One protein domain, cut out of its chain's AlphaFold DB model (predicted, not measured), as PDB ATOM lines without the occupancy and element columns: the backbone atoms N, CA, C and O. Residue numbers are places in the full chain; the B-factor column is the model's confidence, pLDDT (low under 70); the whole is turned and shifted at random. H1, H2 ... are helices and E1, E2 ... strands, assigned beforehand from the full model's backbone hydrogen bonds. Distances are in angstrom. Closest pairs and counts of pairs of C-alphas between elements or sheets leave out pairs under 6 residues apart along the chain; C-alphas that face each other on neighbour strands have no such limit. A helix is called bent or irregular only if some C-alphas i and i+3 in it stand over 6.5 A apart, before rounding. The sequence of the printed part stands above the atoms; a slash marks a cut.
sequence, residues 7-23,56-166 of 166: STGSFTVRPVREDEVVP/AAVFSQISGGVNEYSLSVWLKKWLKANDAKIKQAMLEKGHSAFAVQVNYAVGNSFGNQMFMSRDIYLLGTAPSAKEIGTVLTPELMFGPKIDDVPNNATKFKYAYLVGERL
ATOM      1  N   SER A   7      14.865  81.294 -78.370       88.75
ATOM      2  CA  SER A   7      14.493  79.920 -78.720       88.75
ATOM      3  C   SER A   7      15.422  78.900 -78.057       88.75
ATOM      4  O   SER A   7      16.644  79.092 -77.959       88.75
ATOM      5  N   THR A   8      14.841  77.794 -77.604       89.44
ATOM      6  CA  THR A   8      15.532  76.570 -77.180       89.44
ATOM      7  C   THR A   8      15.266  75.453 -78.196       89.44
ATOM      8  O   THR A   8      14.682  75.698 -79.242       89.44
ATOM      9  N   GLY A   9      15.702  74.220 -77.916       87.19
ATOM     10  CA  GLY A   9      15.340  73.062 -78.745       87.19
ATOM     11  C   GLY A   9      13.907  72.564 -78.520       87.19
ATOM     12  O   GLY A   9      13.548  71.512 -79.028       87.19
ATOM     13  N   SER A  10      13.111  73.236 -77.687       87.56
ATOM     14  CA  SER A  10      11.759  72.787 -77.326       87.56
ATOM     15  C   SER A  10      10.732  73.905 -77.271       87.56
ATOM     16  O   SER A  10       9.547  73.626 -77.429       87.56
ATOM     17  N   PHE A  11      11.171  75.151 -77.080       91.50
ATOM     18  CA  PHE A  11      10.285  76.299 -76.982       91.50
ATOM     19  C   PHE A  11      10.815  77.499 -77.752       91.50
ATOM     20  O   PHE A  11      12.024  77.747 -77.791       91.50
ATOM     21  N   THR A  12       9.892  78.294 -78.272       93.06
ATOM     22  CA  THR A  12      10.107  79.676 -78.700       93.06
ATOM     23  C   THR A  12       9.431  80.588 -77.692       93.06
ATOM     24  O   THR A  12       8.283  80.372 -77.329       93.06
ATOM     25  N   VAL A  13      10.144  81.598 -77.204       91.25
ATOM     26  CA  VAL A  13       9.618  82.578 -76.250       91.25
ATOM     27  C   VAL A  13       9.801  83.969 -76.824       91.25
ATOM     28  O   VAL A  13      10.850  84.279 -77.386       91.25
ATOM     29  N   ARG A  14       8.779  84.813 -76.687       91.94
ATOM     30  CA  ARG A  14       8.781  86.194 -77.173       91.94
ATOM     31  C   ARG A  14       7.996  87.116 -76.243       91.94
ATOM     32  O   ARG A  14       7.154  86.636 -75.485       91.94
ATOM     33  N   PRO A  15       8.225  88.437 -76.307       88.69
ATOM     34  CA  PRO A  15       7.344  89.398 -75.659       88.69
ATOM     35  C   PRO A  15       5.885  89.212 -76.088       88.69
ATOM     36  O   PRO A  15       5.601  88.908 -77.253       88.69
ATOM     37  N   VAL A  16       4.981  89.400 -75.128       84.62
ATOM     38  CA  VAL A  16       3.530  89.421 -75.353       84.62
ATOM     39  C   VAL A  16       3.184  90.541 -76.326       84.62
ATOM     40  O   VAL A  16       3.701  91.654 -76.197       84.62
ATOM     41  N   ARG A  17       2.326  90.244 -77.302       84.38
ATOM     42  CA  ARG A  17       1.807  91.255 -78.225       84.38
ATOM     43  C   ARG A  17       0.534  91.885 -77.673       84.38
ATOM     44  O   ARG A  17      -0.172  91.284 -76.872       84.38
ATOM     45  N   GLU A  18       0.240  93.105 -78.111       75.06
ATOM     46  CA  GLU A  18      -0.929  93.851 -77.630       75.06
ATOM     47  C   GLU A  18      -2.263  93.185 -78.000       75.06
ATOM     48  O   GLU A  18      -3.231  93.344 -77.267       75.06
ATOM     49  N   ASP A  19      -2.313  92.414 -79.088       76.88
ATOM     50  CA  ASP A  19      -3.498  91.678 -79.547       76.88
ATOM     51  C   ASP A  19      -3.757  90.366 -78.784       76.88
ATOM     52  O   ASP A  19      -4.825  89.773 -78.920       76.88
ATOM     53  N   GLU A  20      -2.803  89.912 -77.970       78.62
ATOM     54  CA  GLU A  20      -2.872  88.647 -77.221       78.62
ATOM     55  C   GLU A  20      -3.372  88.827 -75.782       78.62
ATOM     56  O   GLU A  20      -3.642  87.854 -75.073       78.62
ATOM     57  N   VAL A  21      -3.492  90.077 -75.339       77.44
ATOM     58  CA  VAL A  21      -3.970  90.451 -74.010       77.44
ATOM     59  C   VAL A  21      -5.164  91.379 -74.115       77.44
ATOM     60  O   VAL A  21      -5.334  92.114 -75.085       77.44
ATOM     61  N   VAL A  22      -6.013  91.353 -73.091       70.88
ATOM     62  CA  VAL A  22      -7.186  92.223 -73.044       70.88
ATOM     63  C   VAL A  22      -6.715  93.685 -73.044       70.88
ATOM     64  O   VAL A  22      -5.929  94.063 -72.169       70.88
ATOM     65  N   PRO A  23      -7.178  94.526 -73.988       64.44
ATOM     66  CA  PRO A  23      -6.757  95.915 -74.061       64.44
ATOM     67  C   PRO A  23      -7.211  96.656 -72.805       64.44
ATOM     68  O   PRO A  23      -8.403  96.834 -72.549       64.44
ATOM     69  N   ALA A  56      36.276 105.236 -72.712       39.69
ATOM     70  CA  ALA A  56      35.172 105.035 -71.773       39.69
ATOM     71  C   ALA A  56      33.814 104.896 -72.489       39.69
ATOM     72  O   ALA A  56      32.994 104.079 -72.081       39.69
ATOM     73  N   ALA A  57      33.601 105.623 -73.592       41.91
ATOM     74  CA  ALA A  57      32.371 105.546 -74.381       41.91
ATOM     75  C   ALA A  57      32.216 104.177 -75.072       41.91
ATOM     76  O   ALA A  57      31.142 103.583 -75.013       41.91
ATOM     77  N   VAL A  58      33.288 103.612 -75.632       42.97
ATOM     78  CA  VAL A  58      33.246 102.286 -76.278       42.97
ATOM     79  C   VAL A  58      32.999 101.169 -75.256       42.97
ATOM     80  O   VAL A  58      32.132 100.321 -75.469       42.97
ATOM     81  N   PHE A  59      33.670 101.197 -74.100       41.91
ATOM     82  CA  PHE A  59      33.393 100.246 -73.015       41.91
ATOM     83  C   PHE A  59      31.976 100.406 -72.446       41.91
ATOM     84  O   PHE A  59      31.327  99.411 -72.130       41.91
ATOM     85  N   SER A  60      31.460 101.634 -72.362       39.28
ATOM     86  CA  SER A  60      30.084 101.914 -71.933       39.28
ATOM     87  C   SER A  60      29.046 101.282 -72.874       39.28
ATOM     88  O   SER A  60      28.120 100.607 -72.429       39.28
ATOM     89  N   GLN A  61      29.279 101.369 -74.186       41.78
ATOM     90  CA  GLN A  61      28.399 100.829 -75.222       41.78
ATOM     91  C   GLN A  61      28.453  99.294 -75.285       41.78
ATOM     92  O   GLN A  61      27.414  98.639 -75.378       41.78
ATOM     93  N   ILE A  62      29.653  98.708 -75.171       40.94
ATOM     94  CA  ILE A  62      29.850  97.248 -75.139       40.94
ATOM     95  C   ILE A  62      29.271  96.657 -73.850       40.94
ATOM     96  O   ILE A  62      28.558  95.656 -73.894       40.94
ATOM     97  N   SER A  63      29.530  97.285 -72.699       39.28
ATOM     98  CA  SER A  63      28.989  96.827 -71.417       39.28
ATOM     99  C   SER A  63      27.465  96.932 -71.371       39.28
ATOM    100  O   SER A  63      26.833  96.000 -70.887       39.28
ATOM    101  N   GLY A  64      26.858  97.972 -71.956       42.09
ATOM    102  CA  GLY A  64      25.404  98.082 -72.099       42.09
ATOM    103  C   GLY A  64      24.789  96.934 -72.910       42.09
ATOM    104  O   GLY A  64      23.829  96.310 -72.456       42.09
ATOM    105  N   GLY A  65      25.384  96.589 -74.060       49.19
ATOM    106  CA  GLY A  65      24.914  95.491 -74.916       49.19
ATOM    107  C   GLY A  65      25.111  94.094 -74.311       49.19
ATOM    108  O   GLY A  65      24.211  93.256 -74.373       49.19
ATOM    109  N   VAL A  66      26.256  93.841 -73.664       54.28
ATOM    110  CA  VAL A  66      26.525  92.572 -72.958       54.28
ATOM    111  C   VAL A  66      25.606  92.415 -71.747       54.28
ATOM    112  O   VAL A  66      25.135  91.313 -71.460       54.28
ATOM    113  N   ASN A  67      25.309  93.513 -71.057       59.03
ATOM    114  CA  ASN A  67      24.443  93.495 -69.891       59.03
ATOM    115  C   ASN A  67      22.977  93.232 -70.270       59.03
ATOM    116  O   ASN A  67      22.321  92.393 -69.657       59.03
ATOM    117  N   GLU A  68      22.482  93.844 -71.345       61.62
ATOM    118  CA  GLU A  68      21.145  93.556 -71.872       61.62
ATOM    119  C   GLU A  68      21.024  92.100 -72.375       61.62
ATOM    120  O   GLU A  68      20.024  91.427 -72.112       61.62
ATOM    121  N   TYR A  69      22.074  91.571 -73.016       70.56
ATOM    122  CA  TYR A  69      22.129  90.179 -73.482       70.56
ATOM    123  C   TYR A  69      22.248  89.154 -72.338       70.56
ATOM    124  O   TYR A  69      21.831  88.003 -72.476       70.56
ATOM    125  N   SER A  70      22.767  89.550 -71.174       77.75
ATOM    126  CA  SER A  70      22.859  88.657 -70.012       77.75
ATOM    127  C   SER A  70      21.482  88.132 -69.577       77.75
ATOM    128  O   SER A  70      21.349  86.953 -69.234       77.75
ATOM    129  N   LEU A  71      20.439  88.962 -69.695       82.56
ATOM    130  CA  LEU A  71      19.064  88.596 -69.363       82.56
ATOM    131  C   LEU A  71      18.476  87.574 -70.343       82.56
ATOM    132  O   LEU A  71      17.765  86.663 -69.916       82.56
ATOM    133  N   SER A  72      18.792  87.673 -71.638       84.94
ATOM    134  CA  SER A  72      18.323  86.703 -72.637       84.94
ATOM    135  C   SER A  72      19.032  85.350 -72.483       84.94
ATOM    136  O   SER A  72      18.392  84.298 -72.561       84.94
ATOM    137  N   VAL A  73      20.334  85.350 -72.172       86.38
ATOM    138  CA  VAL A  73      21.097  84.129 -71.854       86.38
ATOM    139  C   VAL A  73      20.573  83.469 -70.583       86.38
ATOM    140  O   VAL A  73      20.411  82.245 -70.546       86.38
ATOM    141  N   TRP A  74      20.295  84.258 -69.548       86.62
ATOM    142  CA  TRP A  74      19.714  83.768 -68.303       86.62
ATOM    143  C   TRP A  74      18.331  83.146 -68.529       86.62
ATOM    144  O   TRP A  74      18.123  81.998 -68.131       86.62
ATOM    145  N   LEU A  75      17.444  83.819 -69.274       89.38
ATOM    146  CA  LEU A  75      16.148  83.269 -69.684       89.38
ATOM    147  C   LEU A  75      16.314  81.939 -70.430       89.38
ATOM    148  O   LEU A  75      15.654  80.953 -70.102       89.38
ATOM    149  N   LYS A  76      17.246  81.862 -71.388       91.06
ATOM    150  CA  LYS A  76      17.524  80.628 -72.136       91.06
ATOM    151  C   LYS A  76      17.948  79.476 -71.224       91.06
ATOM    152  O   LYS A  76      17.523  78.339 -71.433       91.06
ATOM    153  N   LYS A  77      18.804  79.745 -70.231       90.75
ATOM    154  CA  LYS A  77      19.242  78.740 -69.250       90.75
ATOM    155  C   LYS A  77      18.086  78.292 -68.360       90.75
ATOM    156  O   LYS A  77      17.922  77.091 -68.162       90.75
ATOM    157  N   TRP A  78      17.270  79.229 -67.886       93.31
ATOM    158  CA  TRP A  78      16.099  78.922 -67.070       93.31
ATOM    159  C   TRP A  78      15.082  78.059 -67.827       93.31
ATOM    160  O   TRP A  78      14.614  77.063 -67.280       93.31
ATOM    161  N   LEU A  79      14.809  78.372 -69.101       93.06
ATOM    162  CA  LEU A  79      13.918  77.580 -69.957       93.06
ATOM    163  C   LEU A  79      14.423  76.146 -70.132       93.06
ATOM    164  O   LEU A  79      13.646  75.207 -70.022       93.06
ATOM    165  N   LYS A  80      15.731  75.962 -70.357       92.56
ATOM    166  CA  LYS A  80      16.334  74.622 -70.449       92.56
ATOM    167  C   LYS A  80      16.235  73.847 -69.134       92.56
ATOM    168  O   LYS A  80      15.938  72.660 -69.156       92.56
ATOM    169  N   ALA A  81      16.479  74.504 -68.000       92.44
ATOM    170  CA  ALA A  81      16.430  73.863 -66.685       92.44
ATOM    171  C   ALA A  81      15.005  73.459 -66.268       92.44
ATOM    172  O   ALA A  81      14.830  72.485 -65.540       92.44
ATOM    173  N   ASN A  82      13.989  74.186 -66.738       92.94
ATOM    174  CA  ASN A  82      12.582  73.938 -66.414       92.94
ATOM    175  C   ASN A  82      11.809  73.247 -67.545       92.94
ATOM    176  O   ASN A  82      10.589  73.124 -67.457       92.94
ATOM    177  N   ASP A  83      12.502  72.765 -68.581       92.75
ATOM    178  CA  ASP A  83      11.886  72.252 -69.805       92.75
ATOM    179  C   ASP A  83      10.853  71.150 -69.535       92.75
ATOM    180  O   ASP A  83       9.697  71.256 -69.942       92.75
ATOM    181  N   ALA A  84      11.243  70.141 -68.751       92.94
ATOM    182  CA  ALA A  84      10.372  69.030 -68.381       92.94
ATOM    183  C   ALA A  84       9.129  69.490 -67.603       92.94
ATOM    184  O   ALA A  84       8.025  69.031 -67.888       92.94
ATOM    185  N   LYS A  85       9.288  70.435 -66.667       93.19
ATOM    186  CA  LYS A  85       8.181  70.954 -65.848       93.19
ATOM    187  C   LYS A  85       7.186  71.751 -66.687       93.19
ATOM    188  O   LYS A  85       5.984  71.593 -66.517       93.19
ATOM    189  N   ILE A  86       7.684  72.577 -67.609       92.62
ATOM    190  CA  ILE A  86       6.840  73.359 -68.520       92.62
ATOM    191  C   ILE A  86       6.076  72.413 -69.450       92.62
ATOM    192  O   ILE A  86       4.857  72.522 -69.557       92.62
ATOM    193  N   LYS A  87       6.760  71.431 -70.059       92.94
ATOM    194  CA  LYS A  87       6.108  70.419 -70.906       92.94
ATOM    195  C   LYS A  87       5.034  69.661 -70.147       92.94
ATOM    196  O   LYS A  87       3.942  69.496 -70.672       92.94
ATOM    197  N   GLN A  88       5.324  69.231 -68.924       93.31
ATOM    198  CA  GLN A  88       4.360  68.523 -68.094       93.31
ATOM    199  C   GLN A  88       3.127  69.390 -67.795       93.31
ATOM    200  O   GLN A  88       2.012  68.963 -68.073       93.31
ATOM    201  N   ALA A  89       3.316  70.633 -67.340       91.25
ATOM    202  CA  ALA A  89       2.214  71.556 -67.045       91.25
ATOM    203  C   ALA A  89       1.357  71.905 -68.278       91.25
ATOM    204  O   ALA A  89       0.180  72.254 -68.155       91.25
ATOM    205  N   MET A  90       1.948  71.853 -69.474       93.19
ATOM    206  CA  MET A  90       1.229  72.010 -70.737       93.19
ATOM    207  C   MET A  90       0.468  70.733 -71.112       93.19
ATOM    208  O   MET A  90      -0.713  70.803 -71.441       93.19
ATOM    209  N   LEU A  91       1.119  69.570 -71.017       93.81
ATOM    210  CA  LEU A  91       0.539  68.266 -71.348       93.81
ATOM    211  C   LEU A  91      -0.660  67.924 -70.461       93.81
ATOM    212  O   LEU A  91      -1.682  67.492 -70.982       93.81
ATOM    213  N   GLU A  92      -0.568  68.177 -69.154       93.56
ATOM    214  CA  GLU A  92      -1.645  67.915 -68.186       93.56
ATOM    215  C   GLU A  92      -2.950  68.643 -68.528       93.56
ATOM    216  O   GLU A  92      -4.030  68.165 -68.193       93.56
ATOM    217  N   LYS A  93      -2.862  69.788 -69.215       91.12
ATOM    218  CA  LYS A  93      -4.018  70.612 -69.591       91.12
ATOM    219  C   LYS A  93      -4.338  70.574 -71.088       91.12
ATOM    220  O   LYS A  93      -5.254  71.259 -71.525       91.12
ATOM    221  N   GLY A  94      -3.583  69.816 -71.889       91.06
ATOM    222  CA  GLY A  94      -3.714  69.829 -73.352       91.06
ATOM    223  C   GLY A  94      -3.382  71.188 -73.988       91.06
ATOM    224  O   GLY A  94      -3.921  71.540 -75.031       91.06
ATOM    225  N   HIS A  95      -2.525  71.975 -73.341       95.12
ATOM    226  CA  HIS A  95      -2.177  73.339 -73.730       95.12
ATOM    227  C   HIS A  95      -0.970  73.382 -74.682       95.12
ATOM    228  O   HIS A  95      -0.076  72.539 -74.604       95.12
ATOM    229  N   SER A  96      -0.911  74.394 -75.558       91.88
ATOM    230  CA  SER A  96       0.200  74.587 -76.513       91.88
ATOM    231  C   SER A  96       1.032  75.855 -76.280       91.88
ATOM    232  O   SER A  96       2.114  75.987 -76.857       91.88
ATOM    233  N   ALA A  97       0.597  76.727 -75.362       93.12
ATOM    234  CA  ALA A  97       1.320  77.933 -74.975       93.12
ATOM    235  C   ALA A  97       1.456  78.085 -73.452       93.12
ATOM    236  O   ALA A  97       0.744  77.456 -72.662       93.12
ATOM    237  N   PHE A  98       2.376  78.947 -73.027       93.75
ATOM    238  CA  PHE A  98       2.593  79.299 -71.628       93.75
ATOM    239  C   PHE A  98       3.025  80.753 -71.448       93.75
ATOM    240  O   PHE A  98       3.599  81.360 -72.347       93.75
ATOM    241  N   ALA A  99       2.733  81.320 -70.278       93.19
ATOM    242  CA  ALA A  99       3.066  82.696 -69.931       93.19
ATOM    243  C   ALA A  99       4.161  82.726 -68.868       93.19
ATOM    244  O   ALA A  99       4.103  81.996 -67.875       93.19
ATOM    245  N   VAL A 100       5.139  83.607 -69.052       92.12
ATOM    246  CA  VAL A 100       6.260  83.784 -68.127       92.12
ATOM    247  C   VAL A 100       6.397  85.247 -67.743       92.12
ATOM    248  O   VAL A 100       6.306  86.128 -68.594       92.12
ATOM    249  N   GLN A 101       6.673  85.501 -66.468       89.50
ATOM    250  CA  GLN A 101       7.095  86.806 -65.976       89.50
ATOM    251  C   GLN A 101       8.599  86.785 -65.716       89.50
ATOM    252  O   GLN A 101       9.085  85.966 -64.938       89.50
ATOM    253  N   VAL A 102       9.332  87.694 -66.351       87.94
ATOM    254  CA  VAL A 102      10.752  87.935 -66.094       87.94
ATOM    255  C   VAL A 102      10.892  89.209 -65.273       87.94
ATOM    256  O   VAL A 102      10.561  90.303 -65.736       87.94
ATOM    257  N   ASN A 103      11.416  89.063 -64.061       87.69
ATOM    258  CA  ASN A 103      11.680  90.156 -63.141       87.69
ATOM    259  C   ASN A 103      13.145  90.556 -63.268       87.69
ATOM    260  O   ASN A 103      14.051  89.738 -63.094       87.69
ATOM    261  N   TYR A 104      13.386  91.832 -63.535       84.50
ATOM    262  CA  TYR A 104      14.730  92.386 -63.588       84.50
ATOM    263  C   TYR A 104      14.750  93.789 -62.996       84.50
ATOM    264  O   TYR A 104      13.736  94.476 -62.911       84.50
ATOM    265  N   ALA A 105      15.919  94.213 -62.551       80.81
ATOM    266  CA  ALA A 105      16.166  95.556 -62.073       80.81
ATOM    267  C   ALA A 105      16.992  96.326 -63.104       80.81
ATOM    268  O   ALA A 105      17.874  95.763 -63.754       80.81
ATOM    269  N   VAL A 106      16.701  97.616 -63.240       78.00
ATOM    270  CA  VAL A 106      17.480  98.559 -64.038       78.00
ATOM    271  C   VAL A 106      18.062  99.600 -63.095       78.00
ATOM    272  O   VAL A 106      17.320 100.399 -62.522       78.00
ATOM    273  N   GLY A 107      19.377  99.568 -62.918       73.00
ATOM    274  CA  GLY A 107      20.124 100.569 -62.159       73.00
ATOM    275  C   GLY A 107      20.801 101.581 -63.079       73.00
ATOM    276  O   GLY A 107      21.110 101.262 -64.229       73.00
ATOM    277  N   ASN A 108      21.052 102.791 -62.581       66.31
ATOM    278  CA  ASN A 108      21.931 103.748 -63.254       66.31
ATOM    279  C   ASN A 108      23.297 103.731 -62.561       66.31
ATOM    280  O   ASN A 108      23.401 104.096 -61.392       66.31
ATOM    281  N   SER A 109      24.336 103.280 -63.264       59.22
ATOM    282  CA  SER A 109      25.695 103.197 -62.727       59.22
ATOM    283  C   SER A 109      26.673 103.796 -63.730       59.22
ATOM    284  O   SER A 109      26.738 103.362 -64.879       59.22
ATOM    285  N   PHE A 110      27.411 104.827 -63.309       56.25
ATOM    286  CA  PHE A 110      28.447 105.499 -64.111       56.25
ATOM    287  C   PHE A 110      27.999 105.943 -65.522       56.25
ATOM    288  O   PHE A 110      28.778 105.883 -66.469       56.25
ATOM    289  N   GLY A 111      26.744 106.383 -65.675       56.91
ATOM    290  CA  GLY A 111      26.195 106.828 -66.964       56.91
ATOM    291  C   GLY A 111      25.680 105.703 -67.870       56.91
ATOM    292  O   GLY A 111      25.192 105.999 -68.957       56.91
ATOM    293  N   ASN A 112      25.727 104.444 -67.418       60.31
ATOM    294  CA  ASN A 112      25.176 103.287 -68.121       60.31
ATOM    295  C   ASN A 112      23.984 102.680 -67.387       60.31
ATOM    296  O   ASN A 112      23.948 102.602 -66.156       60.31
ATOM    297  N   GLN A 113      23.029 102.174 -68.167       68.38
ATOM    298  CA  GLN A 113      21.970 101.320 -67.642       68.38
ATOM    299  C   GLN A 113      22.551  99.943 -67.319       68.38
ATOM    300  O   GLN A 113      23.085  99.262 -68.194       68.38
ATOM    301  N   MET A 114      22.437  99.530 -66.058       70.62
ATOM    302  CA  MET A 114      22.764  98.176 -65.633       70.62
ATOM    303  C   MET A 114      21.499  97.338 -65.514       70.62
ATOM    304  O   MET A 114      20.567  97.734 -64.819       70.62
ATOM    305  N   PHE A 115      21.488  96.170 -66.150       77.06
ATOM    306  CA  PHE A 115      20.410  95.194 -66.051       77.06
ATOM    307  C   PHE A 115      20.793  94.106 -65.045       77.06
ATOM    308  O   PHE A 115      21.888  93.560 -65.085       77.06
ATOM    309  N   MET A 116      19.909  93.794 -64.106       78.50
ATOM    310  CA  MET A 116      20.157  92.771 -63.088       78.50
ATOM    311  C   MET A 116      18.992  91.790 -63.078       78.50
ATOM    312  O   MET A 116      17.849  92.186 -62.846       78.50
ATOM    313  N   SER A 117      19.267  90.515 -63.344       80.94
ATOM    314  CA  SER A 117      18.280  89.439 -63.227       80.94
ATOM    315  C   SER A 117      17.812  89.317 -61.778       80.94
ATOM    316  O   SER A 117      18.653  89.272 -60.882       80.94
ATOM    317  N   ARG A 118      16.498  89.229 -61.545       82.00
ATOM    318  CA  ARG A 118      15.949  88.860 -60.233       82.00
ATOM    319  C   ARG A 118      15.406  87.440 -60.282       82.00
ATOM    320  O   ARG A 118      16.098  86.518 -59.879       82.00
ATOM    321  N   ASP A 119      14.228  87.270 -60.875       84.44
ATOM    322  CA  ASP A 119      13.509  85.995 -60.895       84.44
ATOM    323  C   ASP A 119      12.739  85.774 -62.202       84.44
ATOM    324  O   ASP A 119      12.428  86.721 -62.926       84.44
ATOM    325  N   ILE A 120      12.434  84.510 -62.502       88.94
ATOM    326  CA  ILE A 120      11.569  84.106 -63.618       88.94
ATOM    327  C   ILE A 120      10.477  83.196 -63.071       88.94
ATOM    328  O   ILE A 120      10.773  82.185 -62.430       88.94
ATOM    329  N   TYR A 121       9.227  83.531 -63.376       88.25
ATOM    330  CA  TYR A 121       8.055  82.790 -62.925       88.25
ATOM    331  C   TYR A 121       7.247  82.273 -64.108       88.25
ATOM    332  O   TYR A 121       6.880  83.042 -64.996       88.25
ATOM    333  N   LEU A 122       6.918  80.979 -64.092       91.62
ATOM    334  CA  LEU A 122       5.851  80.431 -64.926       91.62
ATOM    335  C   LEU A 122       4.515  80.871 -64.321       91.62
ATOM    336  O   LEU A 122       4.180  80.458 -63.214       91.62
ATOM    337  N   LEU A 123       3.770  81.711 -65.035       89.06
ATOM    338  CA  LEU A 123       2.482  82.224 -64.566       89.06
ATOM    339  C   LEU A 123       1.346  81.234 -64.828       89.06
ATOM    340  O   LEU A 123       0.407  81.132 -64.045       89.06
ATOM    341  N   GLY A 124       1.434  80.493 -65.931       90.00
ATOM    342  CA  GLY A 124       0.427  79.517 -66.317       90.00
ATOM    343  C   GLY A 124       0.603  79.033 -67.749       90.00
ATOM    344  O   GLY A 124       1.524  79.440 -68.457       90.00
ATOM    345  N   THR A 125      -0.299  78.151 -68.166       93.94
ATOM    346  CA  THR A 125      -0.364  77.586 -69.516       93.94
ATOM    347  C   THR A 125      -1.713  77.930 -70.138       93.94
ATOM    348  O   THR A 125      -2.698  78.050 -69.410       93.94
ATOM    349  N   ALA A 126      -1.762  78.073 -71.460       92.00
ATOM    350  CA  ALA A 126      -2.970  78.394 -72.217       92.00
ATOM    351  C   ALA A 126      -3.126  77.457 -73.431       92.00
ATOM    352  O   ALA A 126      -2.113  76.976 -73.959       92.00
ATOM    353  N   PRO A 127      -4.360  77.212 -73.915       92.31
ATOM    354  CA  PRO A 127      -4.597  76.340 -75.066       92.31
ATOM    355  C   PRO A 127      -3.813  76.769 -76.305       92.31
ATOM    356  O   PRO A 127      -3.250  75.915 -76.987       92.31
ATOM    357  N   SER A 128      -3.692  78.077 -76.538       91.12
ATOM    358  CA  SER A 128      -2.925  78.688 -77.625       91.12
ATOM    359  C   SER A 128      -2.329  80.039 -77.204       91.12
ATOM    360  O   SER A 128      -2.754  80.626 -76.206       91.12
ATOM    361  N   ALA A 129      -1.368  80.575 -77.966       87.62
ATOM    362  CA  ALA A 129      -0.804  81.903 -77.690       87.62
ATOM    363  C   ALA A 129      -1.836  83.037 -77.805       87.62
ATOM    364  O   ALA A 129      -1.724  84.036 -77.102       87.62
ATOM    365  N   LYS A 130      -2.875  82.869 -78.633       87.56
ATOM    366  CA  LYS A 130      -3.976  83.840 -78.752       87.56
ATOM    367  C   LYS A 130      -4.838  83.910 -77.495       87.56
ATOM    368  O   LYS A 130      -5.473  84.922 -77.235       87.56
ATOM    369  N   GLU A 131      -4.858  82.834 -76.718       88.06
ATOM    370  CA  GLU A 131      -5.646  82.729 -75.491       88.06
ATOM    371  C   GLU A 131      -4.823  83.065 -74.245       88.06
ATOM    372  O   GLU A 131      -5.298  82.901 -73.122       88.06
ATOM    373  N   ILE A 132      -3.594  83.564 -74.409       87.81
ATOM    374  CA  ILE A 132      -2.705  83.851 -73.283       87.81
ATOM    375  C   ILE A 132      -3.252  84.939 -72.351       87.81
ATOM    376  O   ILE A 132      -2.920  84.944 -71.167       87.81
ATOM    377  N   GLY A 133      -4.145  85.807 -72.839       83.50
ATOM    378  CA  GLY A 133      -4.870  86.790 -72.031       83.50
ATOM    379  C   GLY A 133      -5.743  86.185 -70.924       83.50
ATOM    380  O   GLY A 133      -6.081  86.885 -69.975       83.50
ATOM    381  N   THR A 134      -6.061  84.884 -70.989       86.06
ATOM    382  CA  THR A 134      -6.716  84.151 -69.886       86.06
ATOM    383  C   THR A 134      -5.794  83.946 -68.681       86.06
ATOM    384  O   THR A 134      -6.266  83.827 -67.554       86.06
ATOM    385  N   VAL A 135      -4.477  83.934 -68.911       85.62
ATOM    386  CA  VAL A 135      -3.439  83.820 -67.877       85.62
ATOM    387  C   VAL A 135      -2.889  85.202 -67.520       85.62
ATOM    388  O   VAL A 135      -2.724  85.536 -66.349       85.62
ATOM    389  N   LEU A 136      -2.607  86.022 -68.532       85.56
ATOM    390  CA  LEU A 136      -2.098  87.385 -68.399       85.56
ATOM    391  C   LEU A 136      -3.247  88.379 -68.230       85.56
ATOM    392  O   LEU A 136      -3.514  89.210 -69.100       85.56
ATOM    393  N   THR A 137      -3.940  88.284 -67.097       82.94
ATOM    394  CA  THR A 137      -5.049  89.188 -66.792       82.94
ATOM    395  C   THR A 137      -4.549  90.610 -66.505       82.94
ATOM    396  O   THR A 137      -3.416  90.798 -66.043       82.94
ATOM    397  N   PRO A 138      -5.387  91.644 -66.719       76.38
ATOM    398  CA  PRO A 138      -5.043  93.022 -66.377       76.38
ATOM    399  C   PRO A 138      -4.607  93.209 -64.920       76.38
ATOM    400  O   PRO A 138      -3.672  93.959 -64.650       76.38
ATOM    401  N   GLU A 139      -5.240  92.504 -63.984       74.44
ATOM    402  CA  GLU A 139      -4.886  92.543 -62.561       74.44
ATOM    403  C   GLU A 139      -3.483  91.987 -62.320       74.44
ATOM    404  O   GLU A 139      -2.701  92.571 -61.574       74.44
ATOM    405  N   LEU A 140      -3.121  90.896 -62.999       80.38
ATOM    406  CA  LEU A 140      -1.784  90.330 -62.895       80.38
ATOM    407  C   LEU A 140      -0.748  91.253 -63.537       80.38
ATOM    408  O   LEU A 140       0.333  91.437 -62.983       80.38
ATOM    409  N   MET A 141      -1.057  91.852 -64.686       76.50
ATOM    410  CA  MET A 141      -0.102  92.675 -65.428       76.50
ATOM    411  C   MET A 141       0.112  94.067 -64.823       76.50
ATOM    412  O   MET A 141       1.257  94.524 -64.754       76.50
ATOM    413  N   PHE A 142      -0.972  94.715 -64.388       74.00
ATOM    414  CA  PHE A 142      -1.025  96.130 -64.000       74.00
ATOM    415  C   PHE A 142      -1.489  96.367 -62.560       74.00
ATOM    416  O   PHE A 142      -1.515  97.515 -62.119       74.00
ATOM    417  N   GLY A 143      -1.871  95.316 -61.832       67.75
ATOM    418  CA  GLY A 143      -2.212  95.422 -60.419       67.75
ATOM    419  C   GLY A 143      -1.015  95.831 -59.553       67.75
ATOM    420  O   GLY A 143       0.133  95.814 -60.013       67.75
ATOM    421  N   PRO A 144      -1.272  96.203 -58.287       65.38
ATOM    422  CA  PRO A 144      -0.238  96.654 -57.365       65.38
ATOM    423  C   PRO A 144       0.861  95.595 -57.215       65.38
ATOM    424  O   PRO A 144       0.590  94.421 -56.954       65.38
ATOM    425  N   LYS A 145       2.116  96.015 -57.392       67.62
ATOM    426  CA  LYS A 145       3.296  95.157 -57.252       67.62
ATOM    427  C   LYS A 145       3.955  95.434 -55.904       67.62
ATOM    428  O   LYS A 145       4.236  96.577 -55.571       67.62
ATOM    429  N   ILE A 146       4.194  94.378 -55.128       54.59
ATOM    430  CA  ILE A 146       4.709  94.475 -53.750       54.59
ATOM    431  C   ILE A 146       6.155  95.015 -53.711       54.59
ATOM    432  O   ILE A 146       6.554  95.598 -52.709       54.59
ATOM    433  N   ASP A 147       6.927  94.900 -54.801       56.03
ATOM    434  CA  ASP A 147       8.304  95.421 -54.858       56.03
ATOM    435  C   ASP A 147       8.411  96.929 -55.169       56.03
ATOM    436  O   ASP A 147       9.531  97.423 -55.298       56.03
ATOM    437  N   ASP A 148       7.312  97.682 -55.304       54.28
ATOM    438  CA  ASP A 148       7.346  99.124 -55.631       54.28
ATOM    439  C   ASP A 148       7.745  99.994 -54.415       54.28
ATOM    440  O   ASP A 148       7.155 101.035 -54.127       54.28
ATOM    441  N   VAL A 149       8.774  99.574 -53.668       54.91
ATOM    442  CA  VAL A 149       9.449 100.449 -52.705       54.91
ATOM    443  C   VAL A 149      10.217 101.492 -53.519       54.91
ATOM    444  O   VAL A 149      11.104 101.111 -54.292       54.91
ATOM    445  N   PRO A 150       9.919 102.797 -53.377       54.47
ATOM    446  CA  PRO A 150      10.570 103.829 -54.168       54.47
ATOM    447  C   PRO A 150      12.081 103.822 -53.912       54.47
ATOM    448  O   PRO A 150      12.545 104.190 -52.835       54.47
ATOM    449  N   ASN A 151      12.857 103.397 -54.908       58.50
ATOM    450  CA  ASN A 151      14.308 103.509 -54.907       58.50
ATOM    451  C   ASN A 151      14.741 104.265 -56.163       58.50
ATOM    452  O   ASN A 151      14.564 103.792 -57.285       58.50
ATOM    453  N   ASN A 152      15.335 105.441 -55.970       58.53
ATOM    454  CA  ASN A 152      15.761 106.304 -57.071       58.53
ATOM    455  C   ASN A 152      16.898 105.672 -57.893       58.53
ATOM    456  O   ASN A 152      16.961 105.841 -59.107       58.53
ATOM    457  N   ALA A 153      17.741 104.842 -57.271       63.84
ATOM    458  CA  ALA A 153      18.889 104.242 -57.943       63.84
ATOM    459  C   ALA A 153      18.548 102.985 -58.761       63.84
ATOM    460  O   ALA A 153      19.302 102.622 -59.665       63.84
ATOM    461  N   THR A 154      17.462 102.272 -58.437       69.88
ATOM    462  CA  THR A 154      17.134 100.969 -59.037       69.88
ATOM    463  C   THR A 154      15.642 100.847 -59.304       69.88
ATOM    464  O   THR A 154      14.834 100.845 -58.383       69.88
ATOM    465  N   LYS A 155      15.279 100.682 -60.577       75.62
ATOM    466  CA  LYS A 155      13.895 100.510 -61.023       75.62
ATOM    467  C   LYS A 155      13.616  99.039 -61.278       75.62
ATOM    468  O   LYS A 155      14.251  98.439 -62.146       75.62
ATOM    469  N   PHE A 156      12.648  98.465 -60.574       77.88
ATOM    470  CA  PHE A 156      12.179  97.115 -60.870       77.88
ATOM    471  C   PHE A 156      11.308  97.112 -62.126       77.88
ATOM    472  O   PHE A 156      10.547  98.043 -62.401       77.88
ATOM    473  N   LYS A 157      11.490  96.084 -62.945       82.31
ATOM    474  CA  LYS A 157      10.820  95.895 -64.223       82.31
ATOM    475  C   LYS A 157      10.326  94.463 -64.321       82.31
ATOM    476  O   LYS A 157      11.007  93.516 -63.932       82.31
ATOM    477  N   TYR A 158       9.145  94.339 -64.907       84.81
ATOM    478  CA  TYR A 158       8.480  93.077 -65.170       84.81
ATOM    479  C   TYR A 158       8.254  92.979 -66.677       84.81
ATOM    480  O   TYR A 158       7.643  93.869 -67.269       84.81
ATOM    481  N   ALA A 159       8.789  91.936 -67.307       87.19
ATOM    482  CA  ALA A 159       8.504  91.607 -68.697       87.19
ATOM    483  C   ALA A 159       7.622  90.359 -68.744       87.19
ATOM    484  O   ALA A 159       7.970  89.336 -68.160       87.19
ATOM    485  N   TYR A 160       6.498  90.449 -69.447       89.44
ATOM    486  CA  TYR A 160       5.608  89.317 -69.682       89.44
ATOM    487  C   TYR A 160       5.904  88.729 -71.057       89.44
ATOM    488  O   TYR A 160       5.963  89.456 -72.054       89.44
ATOM    489  N   LEU A 161       6.128  87.421 -71.093       91.69
ATOM    490  CA  LEU A 161       6.528  86.677 -72.276       91.69
ATOM    491  C   LEU A 161       5.538  85.545 -72.547       91.69
ATOM    492  O   LEU A 161       5.009  84.941 -71.613       91.69
ATOM    493  N   VAL A 162       5.348  85.236 -73.826       93.06
ATOM    494  CA  VAL A 162       4.606  84.070 -74.307       93.06
ATOM    495  C   VAL A 162       5.606  83.058 -74.830       93.06
ATOM    496  O   VAL A 162       6.475  83.403 -75.634       93.06
ATOM    497  N   GLY A 163       5.485  81.825 -74.359       92.31
ATOM    498  CA  GLY A 163       6.215  80.678 -74.858       92.31
ATOM    499  C   GLY A 163       5.303  79.704 -75.589       92.31
ATOM    500  O   GLY A 163       4.189  79.440 -75.144       92.31
ATOM    501  N   GLU A 164       5.789  79.153 -76.692       92.06
ATOM    502  CA  GLU A 164       5.109  78.144 -77.503       92.06
ATOM    503  C   GLU A 164       6.039  76.949 -77.701       92.06
ATOM    504  O   GLU A 164       7.268  77.077 -77.656       92.06
ATOM    505  N   ARG A 165       5.454  75.767 -77.886       88.38
ATOM    506  CA  ARG A 165       6.218  74.561 -78.217       88.38
ATOM    507  C   ARG A 165       6.682  74.618 -79.678       88.38
ATOM    508  O   ARG A 165       5.914  75.027 -80.544       88.38
ATOM    509  N   LEU A 166       7.927  74.199 -79.918       82.31
ATOM    510  CA  LEU A 166       8.468  73.945 -81.261       82.31
ATOM    511  C   LEU A 166       7.979  72.616 -81.843       82.31
ATOM    512  O   LEU A 166       7.835  71.645 -81.058       82.31
TER     513      LEU A 166
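AT A GLANCE: This is residues 7 to 23 and 56 to 166 of the 166 residues of an uncharacterized protein of Rhizobium sp. Leaf311 (UniProt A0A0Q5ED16). A long, twisted sheet, curled like part of a barrel, has the long helix H1 beside its edge strand E3; H2 is on the same face near one end, and small H3 on the opposite face. The printed part has 128 residues, with four named helices and four named strands in the order E1 H1 H2 E2 E3 H3 H4 E4; the class is mixed. The sheet, E1 E4 E2 E3, is antiparallel. The whole is elongated, 52 by 34 by 24 A, and only just compact, close to loose, with a radius of gyration of the C-alphas of 16.2 A.

IN THESE COORDINATES: E1 is residues 11 to 15, from C-alpha 11 at (10.285, 76.299, -76.982). E4, residues 154 to 165, spans 34.4 A; E2, residues 97 to 109, 37.2 A; E3, residues 112 to 126, 37.8 A, bending by 60 degrees at residue 119. H1, residues 56 to 81, spans 36.7 A from C-alpha 56 at (35.172, 105.035, -71.773). H2 is residues 83 to 91, H3 129 to 134 and H4 138 to 142. H3 is irregular: C-alphas 130 and 133 are 7.4 A apart.

HOW THE PARTS SIT: Within hydrogen-bond range are N 103 and O 119 in the hairpin E2 and E3, 2.8 A, N 102 and O 159 between E2 and E4, 2.8 A, and N 14 and O 162 between E1 and E4, 2.9 A. H1 is on the sheet, height 5.8 A, over none of its strands; its closest C-alphas to E3 are Asn 67 and Phe 115, 5.8 A. On the same face, H2 has a height of 8.4 A; its closest C-alphas to E3 are Met 90 and Thr 125, 5.9 A. H3, on the opposite face from H2 in three layers, has a height of 7.6 A; its closest C-alphas to E2 are Ala 129 and Ala 97, 5.3 A. H4 only grazes the sheet with residues 140 to 141. E3, H3 H4 and E4 form a split strand-helix-strand unit, two strands running the same way with E2 between them, its crossover right-handed. Every O i to N i+4 pair is within hydrogen-bond range in H2 and H4, 20 of 22 in H1 and 0 of 2 in H3, where 2 of 3 O i to N i+3 pairs are.

THE WHOLE: The two C-alphas farthest apart, of Ala 56 and Gly 94, are 52.5 A apart. Residues 24 to 55 are not printed; C-alphas 23 and 56 are 43.0 A apart across the cut. The link H4 to E4 is long, 11 residues. The pLDDT is under 70 at residues 23, 56 to 68, 108 to 113 and 143 to 154.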